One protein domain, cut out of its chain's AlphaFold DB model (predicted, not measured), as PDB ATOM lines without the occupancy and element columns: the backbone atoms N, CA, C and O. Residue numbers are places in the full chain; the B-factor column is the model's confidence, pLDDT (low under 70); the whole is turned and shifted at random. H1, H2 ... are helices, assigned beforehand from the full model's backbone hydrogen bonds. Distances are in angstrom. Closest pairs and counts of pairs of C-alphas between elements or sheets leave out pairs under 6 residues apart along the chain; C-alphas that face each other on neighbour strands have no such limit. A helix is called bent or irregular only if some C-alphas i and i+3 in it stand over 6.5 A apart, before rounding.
ATOM      1  N   ILE A  26     -28.727 -31.691   2.836       79.00
ATOM      2  CA  ILE A  26     -28.890 -31.284   4.236       79.00
ATOM      3  C   ILE A  26     -28.303 -29.892   4.509       79.00
ATOM      4  O   ILE A  26     -28.846 -29.131   5.308       79.00
ATOM      5  N   LEU A  27     -27.236 -29.505   3.800       83.62
ATOM      6  CA  LEU A  27     -26.624 -28.179   3.932       83.62
ATOM      7  C   LEU A  27     -27.577 -27.083   3.447       83.62
ATOM      8  O   LEU A  27     -27.641 -26.003   4.036       83.62
ATOM      9  N   LEU A  28     -28.326 -27.358   2.376       82.25
ATOM     10  CA  LEU A  28     -29.329 -26.435   1.849       82.25
ATOM     11  C   LEU A  28     -30.516 -26.314   2.802       82.25
ATOM     12  O   LEU A  28     -31.011 -25.206   3.018       82.25
ATOM     13  N   ASP A  29     -30.940 -27.433   3.388       83.69
ATOM     14  CA  ASP A  29     -32.055 -27.473   4.329       83.69
ATOM     15  C   ASP A  29     -31.710 -26.702   5.616       83.69
ATOM     16  O   ASP A  29     -32.500 -25.859   6.045       83.69
ATOM     17  N   ILE A  30     -30.498 -26.879   6.164       87.06
ATOM     18  CA  ILE A  30     -29.997 -26.104   7.315       87.06
ATOM     19  C   ILE A  30     -29.904 -24.614   6.967       87.06
ATOM     20  O   ILE A  30     -30.437 -23.777   7.695       87.06
ATOM     21  N   HIS A  31     -29.268 -24.258   5.844       88.75
ATOM     22  CA  HIS A  31     -29.097 -22.855   5.444       88.75
ATOM     23  C   HIS A  31     -30.443 -22.133   5.292       88.75
ATOM     24  O   HIS A  31     -30.650 -21.043   5.831       88.75
ATOM     25  N   ASN A  32     -31.364 -22.729   4.531       84.56
ATOM     26  CA  ASN A  32     -32.658 -22.119   4.238       84.56
ATOM     27  C   ASN A  32     -33.566 -22.119   5.469       84.56
ATOM     28  O   ASN A  32     -34.235 -21.116   5.722       84.56
ATOM     29  N   GLY A  33     -33.538 -23.199   6.258       84.50
ATOM     30  CA  GLY A  33     -34.208 -23.269   7.551       84.50
ATOM     31  C   GLY A  33     -33.733 -22.158   8.485       84.50
ATOM     32  O   GLY A  33     -34.556 -21.478   9.087       84.50
ATOM     33  N   PHE A  34     -32.428 -21.887   8.538       90.50
ATOM     34  CA  PHE A  34     -31.868 -20.855   9.414       90.50
ATOM     35  C   PHE A  34     -32.262 -19.446   8.994       90.50
ATOM     36  O   PHE A  34     -32.689 -18.649   9.828       90.50
ATOM     37  N   CYS A  35     -32.213 -19.148   7.696       88.38
ATOM     38  CA  CYS A  35     -32.695 -17.865   7.191       88.38
ATOM     39  C   CYS A  35     -34.192 -17.668   7.500       88.38
ATOM     40  O   CYS A  35     -34.608 -16.578   7.891       88.38
ATOM     41  N   ALA A  36     -35.003 -18.723   7.357       84.25
ATOM     42  CA  ALA A  36     -36.429 -18.683   7.678       84.25
ATOM     43  C   ALA A  36     -36.691 -18.531   9.186       84.25
ATOM     44  O   ALA A  36     -37.591 -17.789   9.578       84.25
ATOM     45  N   TYR A  37     -35.885 -19.180  10.025       89.88
ATOM     46  CA  TYR A  37     -35.938 -19.052  11.479       89.88
ATOM     47  C   TYR A  37     -35.632 -17.615  11.926       89.88
ATOM     48  O   TYR A  37     -36.418 -17.011  12.656       89.88
ATOM     49  N   VAL A  38     -34.556 -17.015  11.402       90.56
ATOM     50  CA  VAL A  38     -34.209 -15.607  11.657       90.56
ATOM     51  C   VAL A  38     -35.334 -14.674  11.204       90.56
ATOM     52  O   VAL A  38     -35.722 -13.777  11.949       90.56
ATOM     53  N   ALA A  39     -35.915 -14.908  10.023       87.88
ATOM     54  CA  ALA A  39     -37.064 -14.132   9.554       87.88
ATOM     55  C   ALA A  39     -38.263 -14.231  10.515       87.88
ATOM     56  O   ALA A  39     -38.926 -13.225  10.782       87.88
ATOM     57  N   SER A  40     -38.525 -15.421  11.065       87.12
ATOM     58  CA  SER A  40     -39.588 -15.634  12.051       87.12
ATOM     59  C   SER A  40     -39.343 -14.843  13.331       87.12
ATOM     60  O   SER A  40     -40.246 -14.142  13.777       87.12
ATOM     61  N   ILE A  41     -38.126 -14.883  13.884       89.12
ATOM     62  CA  ILE A  41     -37.764 -14.100  15.076       89.12
ATOM     63  C   ILE A  41     -37.982 -12.606  14.834       89.12
ATOM     64  O   ILE A  41     -38.565 -11.922  15.672       89.12
ATOM     65  N   LEU A  42     -37.552 -12.098  13.677       87.81
ATOM     66  CA  LEU A  42     -37.717 -10.687  13.323       87.81
ATOM     67  C   LEU A  42     -39.188 -10.304  13.196       87.81
ATOM     68  O   LEU A  42     -39.583  -9.242  13.665       87.81
ATOM     69  N   THR A  43     -40.005 -11.186  12.622       85.81
ATOM     70  CA  THR A  43     -41.451 -10.974  12.496       85.81
ATOM     71  C   THR A  43     -42.118 -10.947  13.872       85.81
ATOM     72  O   THR A  43     -42.965 -10.097  14.132       85.81
ATOM     73  N   THR A  44     -41.704 -11.830  14.785       86.38
ATOM     74  CA  THR A  44     -42.185 -11.845  16.171       86.38
ATOM     75  C   THR A  44     -41.747 -10.597  16.941       86.38
ATOM     76  O   THR A  44     -42.545 -10.028  17.678       86.38
ATOM     77  N   ALA A  45     -40.499 -10.153  16.769       85.62
ATOM     78  CA  ALA A  45     -39.934  -9.033  17.519       85.62
ATOM     79  C   ALA A  45     -40.388  -7.656  17.006       85.62
ATOM     80  O   ALA A  45     -40.560  -6.734  17.799       85.62
ATOM     81  N   LEU A  46     -40.557  -7.503  15.691       84.19
ATOM     82  CA  LEU A  46     -40.820  -6.215  15.034       84.19
ATOM     83  C   LEU A  46     -42.256  -6.090  14.504       84.19
ATOM     84  O   LEU A  46     -42.659  -5.007  14.084       84.19
ATOM     85  N   GLY A  47     -43.038  -7.173  14.550       77.50
ATOM     86  CA  GLY A  47     -44.405  -7.232  14.045       77.50
ATOM     87  C   GLY A  47     -44.494  -7.439  12.529       77.50
ATOM     88  O   GLY A  47     -43.498  -7.560  11.815       77.50
ATOM     89  N   SER A  48     -45.727  -7.453  12.015       65.75
ATOM     90  CA  SER A  48     -46.039  -7.657  10.588       65.75
ATOM     91  C   SER A  48     -45.556  -6.528   9.667       65.75
ATOM     92  O   SER A  48     -45.570  -6.676   8.445       65.75
ATOM     93  N   GLY A 169     -29.615 -11.019   4.886       83.44
ATOM     94  CA  GLY A 169     -28.309 -10.993   4.229       83.44
ATOM     95  C   GLY A 169     -27.167 -11.453   5.145       83.44
ATOM     96  O   GLY A 169     -26.323 -12.255   4.725       83.44
ATOM     97  N   ALA A 170     -27.161 -10.996   6.401       85.31
ATOM     98  CA  ALA A 170     -26.162 -11.375   7.402       85.31
ATOM     99  C   ALA A 170     -26.259 -12.862   7.777       85.31
ATOM    100  O   ALA A 170     -25.251 -13.565   7.752       85.31
ATOM    101  N   SER A 171     -27.464 -13.375   8.046       87.69
ATOM    102  CA  SER A 171     -27.682 -14.797   8.362       87.69
ATOM    103  C   SER A 171     -27.307 -15.717   7.203       87.69
ATOM    104  O   SER A 171     -26.607 -16.705   7.423       87.69
ATOM    105  N   ALA A 172     -27.665 -15.367   5.965       84.94
ATOM    106  CA  ALA A 172     -27.249 -16.125   4.788       84.94
ATOM    107  C   ALA A 172     -25.720 -16.138   4.629       84.94
ATOM    108  O   ALA A 172     -25.122 -17.182   4.365       84.94
ATOM    109  N   SER A 173     -25.060 -14.990   4.810       81.38
ATOM    110  CA  SER A 173     -23.597 -14.882   4.711       81.38
ATOM    111  C   SER A 173     -22.892 -15.678   5.810       81.38
ATOM    112  O   SER A 173     -21.956 -16.426   5.519       81.38
ATOM    113  N   TYR A 174     -23.390 -15.586   7.043       85.19
ATOM    114  CA  TYR A 174     -22.877 -16.336   8.182       85.19
ATOM    115  C   TYR A 174     -23.050 -17.846   7.995       85.19
ATOM    116  O   TYR A 174     -22.080 -18.586   8.140       85.19
ATOM    117  N   MET A 175     -24.232 -18.319   7.584       85.81
ATOM    118  CA  MET A 175     -24.471 -19.751   7.363       85.81
ATOM    119  C   MET A 175     -23.636 -20.328   6.230       85.81
ATOM    120  O   MET A 175     -23.137 -21.444   6.348       85.81
ATOM    121  N   ARG A 176     -23.404 -19.572   5.152       80.06
ATOM    122  CA  ARG A 176     -22.475 -20.002   4.091       80.06
ATOM    123  C   ARG A 176     -21.069 -20.231   4.625       80.06
ATOM    124  O   ARG A 176     -20.430 -21.204   4.241       80.06
ATOM    125  N   TRP A 177     -20.581 -19.327   5.471       81.62
ATOM    126  CA  TRP A 177     -19.275 -19.480   6.105       81.62
ATOM    127  C   TRP A 177     -19.271 -20.660   7.086       81.62
ATOM    128  O   TRP A 177     -18.378 -21.501   7.014       81.62
ATOM    129  N   PHE A 178     -20.293 -20.768   7.938       82.81
ATOM    130  CA  PHE A 178     -20.399 -21.801   8.966       82.81
ATOM    131  C   PHE A 178     -20.418 -23.210   8.360       82.81
ATOM    132  O   PHE A 178     -19.642 -24.076   8.767       82.81
ATOM    133  N   LEU A 179     -21.251 -23.431   7.343       82.50
ATOM    134  CA  LEU A 179     -21.404 -24.726   6.674       82.50
ATOM    135  C   LEU A 179     -20.192 -25.110   5.808       82.50
ATOM    136  O   LEU A 179     -20.028 -26.276   5.469       82.50
ATOM    137  N   ALA A 180     -19.330 -24.150   5.458       76.56
ATOM    138  CA  ALA A 180     -18.091 -24.411   4.726       76.56
ATOM    139  C   ALA A 180     -16.936 -24.878   5.628       76.56
ATOM    140  O   ALA A 180     -15.876 -25.234   5.116       76.56
ATOM    141  N   ILE A 181     -17.102 -24.848   6.952       73.31
ATOM    142  CA  ILE A 181     -16.132 -25.381   7.912       73.31
ATOM    143  C   ILE A 181     -16.511 -26.835   8.205       73.31
ATOM    144  O   ILE A 181     -17.681 -27.157   8.369       73.31
ATOM    145  N   GLU A 182     -15.515 -27.719   8.247       66.88
ATOM    146  CA  GLU A 182     -15.695 -29.151   8.534       66.88
ATOM    147  C   GLU A 182     -15.112 -29.452   9.912       66.88
ATOM    148  O   GLU A 182     -14.131 -28.820  10.306       66.88
ATOM    149  N   GLY A 183     -15.680 -30.445  10.593       65.81
ATOM    150  CA  GLY A 183     -15.195 -30.936  11.881       65.81
ATOM    151  C   GLY A 183     -16.322 -31.126  12.901       65.81
ATOM    152  O   GLY A 183     -17.421 -30.606  12.697       65.81
ATOM    153  N   PRO A 184     -16.074 -31.904  13.971       70.06
ATOM    154  CA  PRO A 184     -16.940 -31.900  15.148       70.06
ATOM    155  C   PRO A 184     -16.892 -30.523  15.839       70.06
ATOM    156  O   PRO A 184     -15.959 -29.760  15.571       70.06
ATOM    157  N   PRO A 185     -17.857 -30.198  16.717       73.88
ATOM    158  CA  PRO A 185     -17.724 -29.021  17.569       73.88
ATOM    159  C   PRO A 185     -16.471 -29.110  18.443       73.88
ATOM    160  O   PRO A 185     -16.058 -30.207  18.831       73.88
ATOM    161  N   ASP A 186     -15.904 -27.951  18.782       74.62
ATOM    162  CA  ASP A 186     -14.776 -27.862  19.718       74.62
ATOM    163  C   ASP A 186     -15.162 -28.437  21.097       74.62
ATOM    164  O   ASP A 186     -14.372 -29.151  21.720       74.62
ATOM    165  N   THR A 187     -16.402 -28.187  21.533       77.44
ATOM    166  CA  THR A 187     -17.006 -28.785  22.731       77.44
ATOM    167  C   THR A 187     -17.992 -29.887  22.320       77.44
ATOM    168  O   THR A 187     -18.999 -29.585  21.672       77.44
ATOM    169  N   PRO A 188     -17.759 -31.167  22.671       77.50
ATOM    170  CA  PRO A 188     -18.705 -32.229  22.344       77.50
ATOM    171  C   PRO A 188     -20.044 -32.029  23.081       77.50
ATOM    172  O   PRO A 188     -20.050 -31.495  24.193       77.50
ATOM    173  N   PRO A 189     -21.176 -32.460  22.490       80.81
ATOM    174  CA  PRO A 189     -22.461 -32.457  23.185       80.81
ATOM    175  C   PRO A 189     -22.416 -33.358  24.425       80.81
ATOM    176  O   PRO A 189     -21.655 -34.330  24.468       80.81
ATOM    177  N   SER A 190     -23.247 -33.049  25.424       84.25
ATOM    178  CA  SER A 190     -23.472 -33.956  26.555       84.25
ATOM    179  C   SER A 190     -24.072 -35.286  26.076       84.25
ATOM    180  O   SER A 190     -24.567 -35.374  24.953       84.25
ATOM    181  N   GLU A 191     -24.042 -36.337  26.900       84.12
ATOM    182  CA  GLU A 191     -24.621 -37.642  26.532       84.12
ATOM    183  C   GLU A 191     -26.130 -37.546  26.241       84.12
ATOM    184  O   GLU A 191     -26.621 -38.136  25.272       84.12
ATOM    185  N   ASP A 192     -26.846 -36.735  27.020       81.81
ATOM    186  CA  ASP A 192     -28.273 -36.476  26.831       81.81
ATOM    187  C   ASP A 192     -28.532 -35.740  25.508       81.81
ATOM    188  O   ASP A 192     -29.361 -36.174  24.701       81.81
ATOM    189  N   ASP A 193     -27.765 -34.681  25.228       82.69
ATOM    190  CA  ASP A 193     -27.870 -33.921  23.978       82.69
ATOM    191  C   ASP A 193     -27.494 -34.785  22.769       82.69
ATOM    192  O   ASP A 193     -28.156 -34.749  21.732       82.69
ATOM    193  N   ALA A 194     -26.444 -35.599  22.900       79.62
ATOM    194  CA  ALA A 194     -25.994 -36.532  21.879       79.62
ATOM    195  C   ALA A 194     -27.072 -37.571  21.559       79.62
ATOM    196  O   ALA A 194     -27.306 -37.863  20.383       79.62
ATOM    197  N   THR A 195     -27.742 -38.092  22.588       78.00
ATOM    198  CA  THR A 195     -28.856 -39.035  22.458       78.00
ATOM    199  C   THR A 195     -30.048 -38.380  21.774       78.00
ATOM    200  O   THR A 195     -30.638 -38.971  20.869       78.00
ATOM    201  N   TYR A 196     -30.395 -37.154  22.163       77.19
ATOM    202  CA  TYR A 196     -31.517 -36.422  21.585       77.19
ATOM    203  C   TYR A 196     -31.267 -36.056  20.109       77.19
ATOM    204  O   TYR A 196     -32.103 -36.338  19.249       77.19
ATOM    205  N   LEU A 197     -30.071 -35.549  19.785       76.50
ATOM    206  CA  LEU A 197     -29.605 -35.314  18.411       76.50
ATOM    207  C   LEU A 197     -29.605 -36.596  17.575       76.50
ATOM    208  O   LEU A 197     -30.026 -36.585  16.417       76.50
ATOM    209  N   GLY A 198     -29.143 -37.699  18.167       73.00
ATOM    210  CA  GLY A 198     -29.132 -39.015  17.541       73.00
ATOM    211  C   GLY A 198     -30.540 -39.494  17.198       73.00
ATOM    212  O   GLY A 198     -30.779 -39.871  16.056       73.00
ATOM    213  N   ARG A 199     -31.483 -39.417  18.146       71.75
ATOM    214  CA  ARG A 199     -32.896 -39.766  17.917       71.75
ATOM    215  C   ARG A 199     -33.495 -38.950  16.780       71.75
ATOM    216  O   ARG A 199     -33.992 -39.536  15.833       71.75
ATOM    217  N   TRP A 200     -33.336 -37.630  16.815       74.44
ATOM    218  CA  TRP A 200     -33.880 -36.763  15.774       74.44
ATOM    219  C   TRP A 200     -33.298 -37.058  14.376       74.44
ATOM    220  O   TRP A 200     -34.014 -37.033  13.374       74.44
ATOM    221  N   LEU A 201     -32.002 -37.372  14.284       70.88
ATOM    222  CA  LEU A 201     -31.396 -37.799  13.023       70.88
ATOM    223  C   LEU A 201     -31.945 -39.131  12.536       70.88
ATOM    224  O   LEU A 201     -32.229 -39.272  11.349       70.88
ATOM    225  N   ILE A 202     -32.102 -40.091  13.449       65.25
ATOM    226  CA  ILE A 202     -32.748 -41.370  13.161       65.25
ATOM    227  C   ILE A 202     -34.159 -41.088  12.622       65.25
ATOM    228  O   ILE A 202     -34.475 -41.539  11.531       65.25
ATOM    229  N   ASP A 203     -34.947 -40.241  13.278       63.25
ATOM    230  CA  ASP A 203     -36.291 -39.862  12.825       63.25
ATOM    231  C   ASP A 203     -36.305 -39.201  11.432       63.25
ATOM    232  O   ASP A 203     -37.246 -39.370  10.656       63.25
ATOM    233  N   CYS A 204     -35.262 -38.444  11.087       62.44
ATOM    234  CA  CYS A 204     -35.163 -37.767   9.792       62.44
ATOM    235  C   CYS A 204     -34.655 -38.650   8.655       62.44
ATOM    236  O   CYS A 204     -34.930 -38.346   7.486       62.44
ATOM    237  N   TYR A 205     -33.891 -39.688   8.986       60.47
ATOM    238  CA  TYR A 205     -33.356 -40.640   8.024       60.47
ATOM    239  C   TYR A 205     -34.295 -41.815   7.832       60.47
ATOM    240  O   TYR A 205     -34.610 -42.177   6.703       60.47
ATOM    241  N   TYR A 206     -34.773 -42.401   8.913       53.06
ATOM    242  CA  TYR A 206     -35.527 -43.629   8.856       53.06
ATOM    243  C   TYR A 206     -37.005 -43.372   8.568       53.06
ATOM    244  O   TYR A 206     -37.669 -42.559   9.204       53.06
ATOM    245  N   THR A 207     -37.526 -44.087   7.574       53.94
ATOM    246  CA  THR A 207     -38.935 -44.024   7.180       53.94
ATOM    247  C   THR A 207     -39.828 -44.729   8.201       53.94
ATOM    248  O   THR A 207     -39.370 -45.551   8.995       53.94
ATOM    249  N   ASP A 208     -41.139 -44.484   8.136       52.66
ATOM    250  CA  ASP A 208     -42.139 -45.234   8.913       52.66
ATOM    251  C   ASP A 208     -41.994 -46.757   8.766       52.66
ATOM    252  O   ASP A 208     -42.252 -47.493   9.716       52.66
ATOM    253  N   ASP A 209     -41.549 -47.240   7.605       49.88
ATOM    254  CA  ASP A 209     -41.314 -48.667   7.377       49.88
ATOM    255  C   ASP A 209     -40.144 -49.202   8.213       49.88
ATOM    256  O   ASP A 209     -40.208 -50.334   8.688       49.88
ATOM    257  N   TYR A 210     -39.119 -48.387   8.480       56.19
ATOM    258  CA  TYR A 210     -38.050 -48.743   9.412       56.19
ATOM    259  C   TYR A 210     -38.564 -48.816  10.854       56.19
ATOM    260  O   TYR A 210     -38.305 -49.804  11.541       56.19
ATOM    261  N   TYR A 211     -39.338 -47.826  11.306       54.12
ATOM    262  CA  TYR A 211     -39.943 -47.831  12.646       54.12
ATOM    263  C   TYR A 211     -40.889 -49.024  12.836       54.12
ATOM    264  O   TYR A 211     -40.804 -49.745  13.833       54.12
ATOM    265  N   ARG A 212     -41.716 -49.305  11.823       56.25
ATOM    266  CA  ARG A 212     -42.623 -50.456  11.785       56.25
ATOM    267  C   ARG A 212     -41.866 -51.785  11.792       56.25
ATOM    268  O   ARG A 212     -42.267 -52.686  12.523       56.25
ATOM    269  N   ALA A 213     -40.773 -51.905  11.038       53.69
ATOM    270  CA  ALA A 213     -39.928 -53.102  11.024       53.69
ATOM    271  C   ALA A 213     -39.264 -53.381  12.385       53.69
ATOM    272  O   ALA A 213     -39.018 -54.538  12.717       53.69
ATOM    273  N   HIS A 214     -39.024 -52.340  13.187       60.16
ATOM    274  CA  HIS A 214     -38.440 -52.446  14.528       60.16
ATOM    275  C   HIS A 214     -39.486 -52.415  15.657       60.16
ATOM    276  O   HIS A 214     -39.121 -52.420  16.830       60.16
ATOM    277  N   GLY A 215     -40.783 -52.408  15.328       51.66
ATOM    278  CA  GLY A 215     -41.870 -52.455  16.310       51.66
ATOM    279  C   GLY A 215     -42.001 -51.203  17.186       51.66
ATOM    280  O   GLY A 215     -42.569 -51.288  18.273       51.66
ATOM    281  N   VAL A 216     -41.489 -50.051  16.737       55.88
ATOM    282  CA  VAL A 216     -41.543 -48.774  17.467       55.88
ATOM    283  C   VAL A 216     -42.469 -47.802  16.731       55.88
ATOM    284  O   VAL A 216     -42.480 -47.755  15.505       55.88
ATOM    285  N   MET A 217     -43.275 -47.025  17.462       50.09
ATOM    286  CA  MET A 217     -44.138 -45.991  16.874       50.09
ATOM    287  C   MET A 217     -43.308 -44.750  16.522       50.09
ATOM    288  O   MET A 217     -42.540 -44.286  17.361       50.09
ATOM    289  N   ASN A 218     -43.473 -44.203  15.313       53.22
ATOM    290  CA  ASN A 218     -42.778 -42.982  14.903       53.22
ATOM    291  C   ASN A 218     -43.246 -41.785  15.769       53.22
ATOM    292  O   ASN A 218     -44.433 -41.445  15.738       53.22
ATOM    293  N   GLU A 239     -33.861 -39.567   0.806       51.31
ATOM    294  CA  GLU A 239     -32.508 -39.004   0.936       51.31
ATOM    295  C   GLU A 239     -31.871 -39.566   2.209       51.31
ATOM    296  O   GLU A 239     -31.446 -38.845   3.112       51.31
ATOM    297  N   LEU A 240     -31.869 -40.897   2.292       55.19
ATOM    298  CA  LEU A 240     -31.100 -41.634   3.278       55.19
ATOM    299  C   LEU A 240     -29.611 -41.445   2.961       55.19
ATOM    300  O   LEU A 240     -29.219 -41.565   1.794       55.19
ATOM    301  N   PRO A 241     -28.753 -41.161   3.954       52.84
ATOM    302  CA  PRO A 241     -27.323 -41.137   3.728       52.84
ATOM    303  C   PRO A 241     -26.895 -42.501   3.185       52.84
ATOM    304  O   PRO A 241     -27.074 -43.526   3.831       52.84
ATOM    305  N   ALA A 242     -26.318 -42.513   1.982       56.19
ATOM    306  CA  ALA A 242     -25.965 -43.745   1.275       56.19
ATOM    307  C   ALA A 242     -24.897 -44.596   1.995       56.19
ATOM    308  O   ALA A 242     -24.612 -45.712   1.569       56.19
ATOM    309  N   THR A 243     -24.266 -44.059   3.049       63.34
ATOM    310  CA  THR A 243     -23.240 -44.739   3.851       63.34
ATOM    311  C   THR A 243     -23.284 -44.296   5.315       63.34
ATOM    312  O   THR A 243     -23.604 -43.140   5.609       63.34
ATOM    313  N   ASP A 244     -22.824 -45.165   6.220       64.31
ATOM    314  CA  ASP A 244     -22.615 -44.832   7.637       64.31
ATOM    315  C   ASP A 244     -21.676 -43.634   7.818       64.31
ATOM    316  O   ASP A 244     -21.871 -42.809   8.710       64.31
ATOM    317  N   ALA A 245     -20.669 -43.496   6.951       68.25
ATOM    318  CA  ALA A 245     -19.745 -42.366   6.973       68.25
ATOM    319  C   ALA A 245     -20.465 -41.028   6.734       68.25
ATOM    320  O   ALA A 245     -20.153 -40.033   7.389       68.25
ATOM    321  N   LEU A 246     -21.450 -41.012   5.831       71.75
ATOM    322  CA  LEU A 246     -22.261 -39.830   5.548       71.75
ATOM    323  C   LEU A 246     -23.218 -39.519   6.706       71.75
ATOM    324  O   LEU A 246     -23.311 -38.364   7.115       71.75
ATOM    325  N   ALA A 247     -23.837 -40.540   7.307       70.44
ATOM    326  CA  ALA A 247     -24.667 -40.371   8.501       70.44
ATOM    327  C   ALA A 247     -23.867 -39.768   9.675       70.44
ATOM    328  O   ALA A 247     -24.306 -38.811  10.314       70.44
ATOM    329  N   HIS A 248     -22.643 -40.253   9.910       73.38
ATOM    330  CA  HIS A 248     -21.746 -39.693  10.925       73.38
ATOM    331  C   HIS A 248     -21.307 -38.258  10.598       73.38
ATOM    332  O   HIS A 248     -21.152 -37.439  11.506       73.38
ATOM    333  N   ALA A 249     -21.093 -37.930   9.320       77.56
ATOM    334  CA  ALA A 249     -20.761 -36.572   8.898       77.56
ATOM    335  C   ALA A 249     -21.922 -35.601   9.155       77.56
ATOM    336  O   ALA A 249     -21.700 -34.507   9.678       77.56
ATOM    337  N   HIS A 250     -23.154 -36.018   8.856       81.38
ATOM    338  CA  HIS A 250     -24.350 -35.229   9.142       81.38
ATOM    339  C   HIS A 250     -24.568 -35.047  10.644       81.38
ATOM    340  O   HIS A 250     -24.831 -33.928  11.079       81.38
ATOM    341  N   TYR A 251     -24.361 -36.096  11.447       79.12
ATOM    342  CA  TYR A 251     -24.398 -35.983  12.906       79.12
ATOM    343  C   TYR A 251     -23.409 -34.938  13.413       79.12
ATOM    344  O   TYR A 251     -23.808 -34.003  14.099       79.12
ATOM    345  N   ARG A 252     -22.139 -35.011  12.995       82.00
ATOM    346  CA  ARG A 252     -21.126 -34.018  13.389       82.00
ATOM    347  C   ARG A 252     -21.516 -32.600  12.994       82.00
ATOM    348  O   ARG A 252     -21.344 -31.692  13.799       82.00
ATOM    349  N   LEU A 253     -22.038 -32.409  11.784       84.38
ATOM    350  CA  LEU A 253     -22.482 -31.105  11.300       84.38
ATOM    351  C   LEU A 253     -23.596 -30.524  12.178       84.38
ATOM    352  O   LEU A 253     -23.543 -29.351  12.544       84.38
ATOM    353  N   ILE A 254     -24.595 -31.335  12.510       83.94
ATOM    354  CA  ILE A 254     -25.781 -30.888  13.244       83.94
ATOM    355  C   ILE A 254     -25.458 -30.694  14.722       83.94
ATOM    356  O   ILE A 254     -25.827 -29.668  15.290       83.94
ATOM    357  N   SER A 255     -24.689 -31.602  15.330       83.38
ATOM    358  CA  SER A 255     -24.136 -31.389  16.668       83.38
ATOM    359  C   SER A 255     -23.341 -30.091  16.711       83.38
ATOM    360  O   SER A 255     -23.535 -29.284  17.610       83.38
ATOM    361  N   ARG A 256     -22.498 -29.834  15.706       86.69
ATOM    362  CA  ARG A 256     -21.737 -28.590  15.635       86.69
ATOM    363  C   ARG A 256     -22.637 -27.366  15.534       86.69
ATOM    364  O   ARG A 256     -22.401 -26.387  16.228       86.69
ATOM    365  N   PHE A 257     -23.670 -27.430  14.703       87.31
ATOM    366  CA  PHE A 257     -24.639 -26.355  14.549       87.31
ATOM    367  C   PHE A 257     -25.311 -25.994  15.879       87.31
ATOM    368  O   PHE A 257     -25.301 -24.828  16.263       87.31
ATOM    369  N   PHE A 258     -25.825 -26.974  16.620       87.12
ATOM    370  CA  PHE A 258     -26.492 -26.690  17.890       87.12
ATOM    371  C   PHE A 258     -25.530 -26.355  19.027       87.12
ATOM    372  O   PHE A 258     -25.907 -25.592  19.905       87.12
ATOM    373  N   MET A 259     -24.296 -26.859  19.017       85.62
ATOM    374  CA  MET A 259     -23.315 -26.530  20.056       85.62
ATOM    375  C   MET A 259     -22.679 -25.154  19.824       85.62
ATOM    376  O   MET A 259     -22.741 -24.298  20.699       85.62
ATOM    377  N   GLU A 260     -22.132 -24.891  18.633       85.38
ATOM    378  CA  GLU A 260     -21.369 -23.661  18.366       85.38
ATOM    379  C   GLU A 260     -22.249 -22.409  18.255       85.38
ATOM    380  O   GLU A 260     -21.799 -21.321  18.598       85.38
ATOM    381  N   LEU A 261     -23.501 -22.512  17.786       86.12
ATOM    382  CA  LEU A 261     -24.383 -21.333  17.702       86.12
ATOM    383  C   LEU A 261     -24.948 -20.898  19.065       86.12
ATOM    384  O   LEU A 261     -25.586 -19.850  19.137       86.12
ATOM    385  N   ARG A 262     -24.735 -21.687  20.123       86.44
ATOM    386  CA  ARG A 262     -25.088 -21.336  21.509       86.44
ATOM    387  C   ARG A 262     -23.919 -20.713  22.272       86.44
ATOM    388  O   ARG A 262     -24.135 -20.116  23.324       86.44
ATOM    389  N   GLU A 263     -22.699 -20.886  21.774       83.94
ATOM    390  CA  GLU A 263     -21.506 -20.252  22.324       83.94
ATOM    391  C   GLU A 263     -21.401 -18.790  21.861       83.94
ATOM    392  O   GLU A 263     -22.178 -18.316  21.031       83.94
ATOM    393  N   ASP A 264     -20.411 -18.069  22.392       81.38
ATOM    394  CA  ASP A 264     -20.089 -16.728  21.913       81.38
ATOM    395  C   ASP A 264     -19.847 -16.729  20.390       81.38
ATOM    396  O   ASP A 264     -19.248 -17.668  19.848       81.38
ATOM    397  N   PRO A 265     -20.226 -15.650  19.679       77.31
ATOM    398  CA  PRO A 265     -20.010 -15.559  18.246       77.31
ATOM    399  C   PRO A 265     -18.529 -15.776  17.894       77.31
ATOM    400  O   PRO A 265     -17.628 -15.297  18.598       77.31
ATOM    401  N   PRO A 266     -18.243 -16.475  16.780       71.25
ATOM    402  CA  PRO A 266     -16.890 -16.867  16.432       71.25
ATOM    403  C   PRO A 266     -15.975 -15.649  16.284       71.25
ATOM    404  O   PRO A 266     -16.272 -14.691  15.564       71.25
ATOM    405  N   LYS A 267     -14.806 -15.723  16.927       61.28
ATOM    406  CA  LYS A 267     -13.769 -14.688  16.843       61.28
ATOM    407  C   LYS A 267     -13.278 -14.527  15.386       61.28
ATOM    408  O   LYS A 267     -13.215 -15.481  14.615       61.28
ATOM    409  N   SER A 268     -12.840 -13.328  15.011       52.72
ATOM    410  CA  SER A 268     -12.380 -12.879  13.665       52.72
ATOM    411  C   SER A 268     -11.205 -13.672  13.184       52.72
ATOM    412  O   SER A 268     -11.020 -13.813  11.983       52.72
ATOM    413  N   SER A 269     -10.392 -14.154  14.121       51.50
ATOM    414  CA  SER A 269      -9.279 -15.038  13.826       51.50
ATOM    415  C   SER A 269      -9.747 -16.299  13.098       51.50
ATOM    416  O   SER A 269      -8.951 -16.906  12.389       51.50
ATOM    417  N   ARG A 270     -11.031 -16.667  13.227       46.44
ATOM    418  CA  ARG A 270     -11.680 -17.777  12.521       46.44
ATOM    419  C   ARG A 270     -12.687 -17.307  11.464       46.44
ATOM    420  O   ARG A 270     -12.836 -17.983  10.448       46.44
ATOM    421  N   ALA A 271     -13.355 -16.165  11.658       54.66
ATOM    422  CA  ALA A 271     -14.474 -15.726  10.820       54.66
ATOM    423  C   ALA A 271     -14.178 -14.470   9.976       54.66
ATOM    424  O   ALA A 271     -14.068 -13.363  10.499       54.66
ATOM    425  N   GLY A 272     -14.189 -14.619   8.644       58.47
ATOM    426  CA  GLY A 272     -14.205 -13.486   7.699       58.47
ATOM    427  C   GLY A 272     -15.504 -12.664   7.737       58.47
ATOM    428  O   GLY A 272     -15.568 -11.593   7.144       58.47
ATOM    429  N   CYS A 273     -16.523 -13.153   8.451       69.56
ATOM    430  CA  CYS A 273     -17.828 -12.526   8.640       69.56
ATOM    431  C   CYS A 273     -18.175 -12.330  10.131       69.56
ATOM    432  O   CYS A 273     -19.350 -12.432  10.476       69.56
ATOM    433  N   TRP A 274     -17.187 -12.080  11.020       76.31
ATOM    434  CA  TRP A 274     -17.423 -11.896  12.475       76.31
ATOM    435  C   TRP A 274     -18.658 -11.041  12.726       76.31
ATOM    436  O   TRP A 274     -19.549 -11.452  13.458       76.31
ATOM    437  N   TYR A 275     -18.718  -9.845  12.140       79.31
ATOM    438  CA  TYR A 275     -19.768  -8.877  12.448       79.31
ATOM    439  C   TYR A 275     -21.166  -9.374  12.099       79.31
ATOM    440  O   TYR A 275     -22.102  -9.113  12.850       79.31
ATOM    441  N   ASP A 276     -21.303 -10.131  11.012       84.81
ATOM    442  CA  ASP A 276     -22.571 -10.768  10.669       84.81
ATOM    443  C   ASP A 276     -22.900 -11.879  11.667       84.81
ATOM    444  O   ASP A 276     -24.039 -11.965  12.112       84.81
ATOM    445  N   ALA A 277     -21.907 -12.668  12.090       86.00
ATOM    446  CA  ALA A 277     -22.091 -13.687  13.118       86.00
ATOM    447  C   ALA A 277     -22.552 -13.072  14.450       86.00
ATOM    448  O   ALA A 277     -23.579 -13.475  14.980       86.00
ATOM    449  N   GLU A 278     -21.867 -12.044  14.955       87.81
ATOM    450  CA  GLU A 278     -22.226 -11.353  16.203       87.81
ATOM    451  C   GLU A 278     -23.642 -10.759  16.154       87.81
ATOM    452  O   GLU A 278     -24.431 -10.910  17.092       87.81
ATOM    453  N   ARG A 279     -23.994 -10.115  15.038       88.62
ATOM    454  CA  ARG A 279     -25.332  -9.548  14.828       88.62
ATOM    455  C   ARG A 279     -26.406 -10.630  14.786       88.62
ATOM    456  O   ARG A 279     -27.455 -10.462  15.398       88.62
ATOM    457  N   VAL A 280     -26.149 -11.735  14.089       90.00
ATOM    458  CA  VAL A 280     -27.076 -12.868  13.988       90.00
ATOM    459  C   VAL A 280     -27.256 -13.553  15.340       90.00
ATOM    460  O   VAL A 280     -28.394 -13.796  15.730       90.00
ATOM    461  N   HIS A 281     -26.171 -13.794  16.078       90.56
ATOM    462  CA  HIS A 281     -26.202 -14.329  17.443       90.56
ATOM    463  C   HIS A 281     -27.065 -13.458  18.363       90.56
ATOM    464  O   HIS A 281     -27.960 -13.965  19.036       90.56
ATOM    465  N   THR A 282     -26.914 -12.131  18.281       89.12
ATOM    466  CA  THR A 282     -27.760 -11.186  19.035       89.12
ATOM    467  C   THR A 282     -29.250 -11.294  18.673       89.12
ATOM    468  O   THR A 282     -30.113 -11.052  19.520       89.12
ATOM    469  N   VAL A 283     -29.573 -11.622  17.417       89.44
ATOM    470  CA  VAL A 283     -30.963 -11.785  16.961       89.44
ATOM    471  C   VAL A 283     -31.552 -13.106  17.455       89.44
ATOM    472  O   VAL A 283     -32.661 -13.091  17.982       89.44
ATOM    473  N   ILE A 284     -30.835 -14.225  17.310       90.50
ATOM    474  CA  ILE A 284     -31.358 -15.560  17.655       90.50
ATOM    475  C   ILE A 284     -31.389 -15.833  19.162       90.50
ATOM    476  O   ILE A 284     -32.275 -16.546  19.622       90.50
ATOM    477  N   LYS A 285     -30.458 -15.247  19.926       85.56
ATOM    478  CA  LYS A 285     -30.351 -15.363  21.392       85.56
ATOM    479  C   LYS A 285     -30.288 -16.800  21.925       85.56
ATOM    480  O   LYS A 285     -30.826 -17.107  22.993       85.56
ATOM    481  N   TRP A 286     -29.657 -17.695  21.167       88.81
ATOM    482  CA  TRP A 286     -29.538 -19.112  21.516       88.81
ATOM    483  C   TRP A 286     -28.649 -19.362  22.731       88.81
ATOM    484  O   TRP A 286     -28.784 -20.415  23.351       88.81
ATOM    485  N   GLU A 287     -27.828 -18.391  23.148       84.12
ATOM    486  CA  GLU A 287     -27.016 -18.498  24.366       84.12
ATOM    487  C   GLU A 287     -27.858 -18.718  25.637       84.12
ATOM    488  O   GLU A 287     -27.345 -19.124  26.677       84.12
ATOM    489  N   ARG A 288     -29.169 -18.449  25.563       81.31
ATOM    490  CA  ARG A 288     -30.123 -18.581  26.672       81.31
ATOM    491  C   ARG A 288     -30.932 -19.874  26.637       81.31
ATOM    492  O   ARG A 288     -31.772 -20.064  27.509       81.31
ATOM    493  N   MET A 289     -30.724 -20.713  25.627       86.88
ATOM    494  CA  MET A 289     -31.520 -21.909  25.365       86.88
ATOM    495  C   MET A 289     -30.676 -23.174  25.583       86.88
ATOM    496  O   MET A 289     -29.468 -23.206  25.322       86.88
ATOM    497  N   SER A 290     -31.310 -24.238  26.064       87.25
ATOM    498  CA  SER A 290     -30.780 -25.607  26.043       87.25
ATOM    499  C   SER A 290     -30.702 -26.154  24.608       87.25
ATOM    500  O   SER A 290     -31.328 -25.606  23.699       87.25
ATOM    501  N   VAL A 291     -29.950 -27.245  24.379       84.56
ATOM    502  CA  VAL A 291     -29.909 -27.897  23.050       84.56
ATOM    503  C   VAL A 291     -31.318 -28.280  22.621       84.56
ATOM    504  O   VAL A 291     -31.734 -27.920  21.522       84.56
ATOM    505  N   GLN A 292     -32.065 -28.935  23.509       83.88
ATOM    506  CA  GLN A 292     -33.434 -29.352  23.239       83.88
ATOM    507  C   GLN A 292     -34.316 -28.168  22.820       83.88
ATOM    508  O   GLN A 292     -34.940 -28.228  21.767       83.88
ATOM    509  N   GLU A 293     -34.300 -27.055  23.561       86.38
ATOM    510  CA  GLU A 293     -35.084 -25.866  23.197       86.38
ATOM    511  C   GLU A 293     -34.665 -25.288  21.838       86.38
ATOM    512  O   GLU A 293     -35.521 -24.891  21.044       86.38
ATOM    513  N   THR A 294     -33.358 -25.229  21.541       88.12
ATOM    514  CA  THR A 294     -32.891 -24.745  20.228       88.12
ATOM    515  C   THR A 294     -33.319 -25.670  19.095       88.12
ATOM    516  O   THR A 294     -33.708 -25.193  18.029       88.12
ATOM    517  N   MET A 295     -33.300 -26.982  19.326       81.75
ATOM    518  CA  MET A 295     -33.761 -27.984  18.374       81.75
ATOM    519  C   MET A 295     -35.263 -27.859  18.134       81.75
ATOM    520  O   MET A 295     -35.674 -27.671  16.991       81.75
ATOM    521  N   ASP A 296     -36.074 -27.859  19.188       82.62
ATOM    522  CA  ASP A 296     -37.530 -27.730  19.089       82.62
ATOM    523  C   ASP A 296     -37.940 -26.443  18.351       82.62
ATOM    524  O   ASP A 296     -38.872 -26.445  17.544       82.62
ATOM    525  N   ALA A 297     -37.202 -25.346  18.555       85.94
ATOM    526  CA  ALA A 297     -37.443 -24.083  17.864       85.94
ATOM    527  C   ALA A 297     -36.990 -24.086  16.391       85.94
ATOM    528  O   ALA A 297     -37.658 -23.493  15.541       85.94
ATOM    529  N   PHE A 298     -35.850 -24.706  16.073       87.06
ATOM    530  CA  PHE A 298     -35.227 -24.625  14.748       87.06
ATOM    531  C   PHE A 298     -35.701 -25.707  13.773       87.06
ATOM    532  O   PHE A 298     -35.947 -25.427  12.595       87.06
ATOM    533  N   LEU A 299     -35.824 -26.947  14.242       81.88
ATOM    534  CA  LEU A 299     -36.081 -28.112  13.399       81.88
ATOM    535  C   LEU A 299     -37.322 -27.976  12.502       81.88
ATOM    536  O   LEU A 299     -37.220 -28.333  11.323       81.88
ATOM    537  N   PRO A 300     -38.453 -27.389  12.950       81.00
ATOM    538  CA  PRO A 300     -39.604 -27.162  12.075       81.00
ATOM    539  C   PRO A 300     -39.270 -26.340  10.819       81.00
ATOM    540  O   PRO A 300     -39.808 -26.600   9.738       81.00
ATOM    541  N   PHE A 301     -38.353 -25.371  10.920       83.19
ATOM    542  CA  PHE A 301     -37.942 -24.534   9.789       83.19
ATOM    543  C   PHE A 301     -37.100 -25.306   8.782       83.19
ATOM    544  O   PHE A 301     -37.294 -25.164   7.573       83.19
ATOM    545  N   MET A 302     -36.197 -26.152   9.266       83.19
ATOM    546  CA  MET A 302     -35.380 -27.003   8.410       83.19
ATOM    547  C   MET A 302     -36.226 -28.064   7.694       83.19
ATOM    548  O   MET A 302     -36.076 -28.253   6.488       83.19
ATOM    549  N   MET A 303     -37.185 -28.685   8.387       76.88
ATOM    550  CA  MET A 303     -38.122 -29.635   7.770       76.88
ATOM    551  C   MET A 303     -38.981 -28.969   6.690       76.88
ATOM    552  O   MET A 303     -39.211 -29.541   5.621       76.88
ATOM    553  N   ARG A 304     -39.403 -27.720   6.918       74.44
ATOM    554  CA  ARG A 304     -40.111 -26.927   5.907       74.44
ATOM    555  C   ARG A 304     -39.229 -26.610   4.699       74.44
ATOM    556  O   ARG A 304     -39.711 -26.698   3.571       74.44
ATOM    557  N   ALA A 305     -37.960 -26.268   4.918       76.94
ATOM    558  CA  ALA A 305     -37.000 -26.020   3.845       76.94
ATOM    559  C   ALA A 305     -36.770 -27.274   2.983       76.94
ATOM    560  O   ALA A 305     -36.850 -27.189   1.755       76.94
ATOM    561  N   LYS A 306     -36.608 -28.440   3.623       76.75
ATOM    562  CA  LYS A 306     -36.544 -29.750   2.955       76.75
ATOM    563  C   LYS A 306     -37.776 -29.994   2.089       76.75
ATOM    564  O   LYS A 306     -37.656 -30.259   0.892       76.75
ATOM    565  N   ALA A 307     -38.973 -29.835   2.657       68.44
ATOM    566  CA  ALA A 307     -40.224 -30.035   1.926       68.44
ATOM    567  C   ALA A 307     -40.337 -29.116   0.695       68.44
ATOM    568  O   ALA A 307     -40.711 -29.571  -0.387       68.44
ATOM    569  N   GLN A 308     -39.967 -27.838   0.828       73.50
ATOM    570  CA  GLN A 308     -39.960 -26.887  -0.289       73.50
ATOM    571  C   GLN A 308     -38.973 -27.295  -1.386       73.50
ATOM    572  O   GLN A 308     -39.327 -27.285  -2.565       73.50
ATOM    573  N   ARG A 309     -37.748 -27.687  -1.019       79.19
ATOM    574  CA  ARG A 309     -36.736 -28.162  -1.971       79.19
ATOM    575  C   ARG A 309     -37.252 -29.358  -2.767       79.19
ATOM    576  O   ARG A 309     -37.223 -29.318  -3.994       79.19
ATOM    577  N   LEU A 310     -37.793 -30.369  -2.088       67.75
ATOM    578  CA  LEU A 310     -38.340 -31.566  -2.731       67.75
ATOM    579  C   LEU A 310     -39.498 -31.233  -3.685       67.75
ATOM    580  O   LEU A 310     -39.563 -31.772  -4.791       67.75
ATOM    581  N   GLN A 311     -40.384 -30.306  -3.307       68.69
ATOM    582  CA  GLN A 311     -41.452 -29.815  -4.188       68.69
ATOM    583  C   GLN A 311     -40.902 -29.114  -5.438       68.69
ATOM    584  O   GLN A 311     -41.407 -29.336  -6.540       68.69
ATOM    585  N   HIS A 312     -39.856 -28.299  -5.296       69.31
ATOM    586  CA  HIS A 312     -39.213 -27.635  -6.429       69.31
ATOM    587  C   HIS A 312     -38.525 -28.629  -7.369       69.31
ATOM    588  O   HIS A 312     -38.721 -28.539  -8.581       69.31
ATOM    589  N   THR A 313     -37.795 -29.607  -6.832       65.50
ATOM    590  CA  THR A 313     -37.172 -30.677  -7.624       65.50
ATOM    591  C   THR A 313     -38.231 -31.487  -8.373       65.50
ATOM    592  O   THR A 313     -38.111 -31.717  -9.574       65.50
ATOM    593  N   ALA A 314     -39.336 -31.836  -7.709       58.09
ATOM    594  CA  ALA A 314     -40.471 -32.518  -8.325       58.09
ATOM    595  C   ALA A 314     -41.075 -31.750  -9.507       58.09
ATOM    596  O   ALA A 314     -41.424 -32.338 -10.528       58.09
ATOM    597  N   ALA A 315     -41.230 -30.434  -9.348       57.41
ATOM    598  CA  ALA A 315     -41.789 -29.564 -10.373       57.41
ATOM    599  C   ALA A 315     -40.842 -29.392 -11.569       57.41
ATOM    600  O   ALA A 315     -41.316 -29.179 -12.682       57.41
ATOM    601  N   GLN A 316     -39.527 -29.493 -11.355       57.44
ATOM    602  CA  GLN A 316     -38.521 -29.448 -12.416       57.44
ATOM    603  C   GLN A 316     -38.459 -30.748 -13.223       57.44
ATOM    604  O   GLN A 316     -38.299 -30.681 -14.430       57.44
ATOM    605  N   VAL A 317     -38.646 -31.910 -12.587       55.66
ATOM    606  CA  VAL A 317     -38.666 -33.222 -13.270       55.66
ATOM    607  C   VAL A 317     -39.921 -33.418 -14.137       55.66
ATOM    608  O   VAL A 317     -39.923 -34.223 -15.061       55.66
ATOM    609  N   ARG A 318     -41.005 -32.688 -13.849       47.59
ATOM    610  CA  ARG A 318     -42.272 -32.745 -14.602       47.59
ATOM    611  C   ARG A 318     -42.340 -31.784 -15.799       47.59
ATOM    612  O   ARG A 318     -43.386 -31.733 -16.444       47.59
ATOM    613  N   ARG A 319     -41.296 -30.994 -16.048       43.69
ATOM    614  CA  ARG A 319     -41.183 -30.079 -17.196       43.69
ATOM    615  C   ARG A 319     -40.223 -30.653 -18.224       43.69
ATOM    616  O   ARG A 319     -40.493 -30.420 -19.418       43.69
TER     617      ARG A 319
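Overview. This is residues 26 to 48, 169 to 218 and 239 to 319 of the 319 residues of an uncharacterized protein of Akanthomyces lecanii RCEF 1005 (UniProt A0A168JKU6). The longest helix, H7, crosses H1 steeply; H2 and H6 form a small cluster with H1, and H5 touches the first part of H7, with H3 packed on H5. Residues 310 to 319, mostly the last part of H7, stick out as a tail, and the short helix H4 lies far from the middle and touches no helix. The printed part has 154 residues, with seven named helices in the order H1 to H7 and no named strand: the class is all helix. It is compact, with a radius of gyration of the C-alphas of 16.5 A, and spans 47 by 44 by 29 A.

Arrangement. H7, residues 291 to 317, has a kink of 37 degrees near residue 298 and is only just irregular, with C-alphas 297 and 300 6.9 A apart. Its residues 298 to 309 alone touch H1, residues 26 to 46, at a steep tilt of 62 degrees, opposite ways; the closest C-alphas, of Gly 33 and Met 302, are 4.0 A apart. H2, residues 169 to 179, touches H1 at a shallow tilt of 33 degrees, only just short of steep, opposite ways, closest at C-alphas His 31 and Met 175, 5.9 A. H6, residues 274 to 284, touches H2 about perpendicular, at 75 degrees, closest at C-alphas Ala 170 and Asp 276, 4.9 A. H6 also touches H1, whose residues 38 to 42 alone take part, closest at C-alphas Val 38 and Ile 284, 6.6 A. H5, residues 244 to 260, touches H7 at a steep tilt of 51 degrees, opposite ways, closest at C-alphas Phe 258 and Val 291, 6.3 A. H3, residues 191 to 205, touches H5 at a steep tilt of 54 degrees, closest at C-alphas Leu 197 and Ser 255, 7.0 A. H3 and H7 only just touch, with 3 pairs of C-alphas within 8 A, closest at Asp 193 and Val 291, 6.4 A. H4, residues 208 to 213, is apart from H3 and H7, for instance. Every O i to N i+4 pair is within hydrogen-bond range in H1 to H6; in H7 21 of 23 are.

Along the chain. H7 is 37.7 A long, from C-alpha 291 at (-29.909, -27.897, 23.050) to C-alpha 317 at (-38.666, -33.222, -13.270). H1, 29.8 A, begins at C-alpha 26, (-28.890, -31.284, 4.236). H5 measures 23.8 A and H3 20.7 A.

Size, cuts and confidence. The C-alphas farthest apart, of Gly 215 and Ser 269, are 49.7 A apart. Residues 49 to 168 and 219 to 238 are not printed, with C-alpha gaps of 19.1 A and 17.8 A. The links H2 to H3 and H5 to H6 are long. The model's pLDDT is under 70 at 45 printed residues, among them 202 to 218, 239 to 245 and 310 to 319.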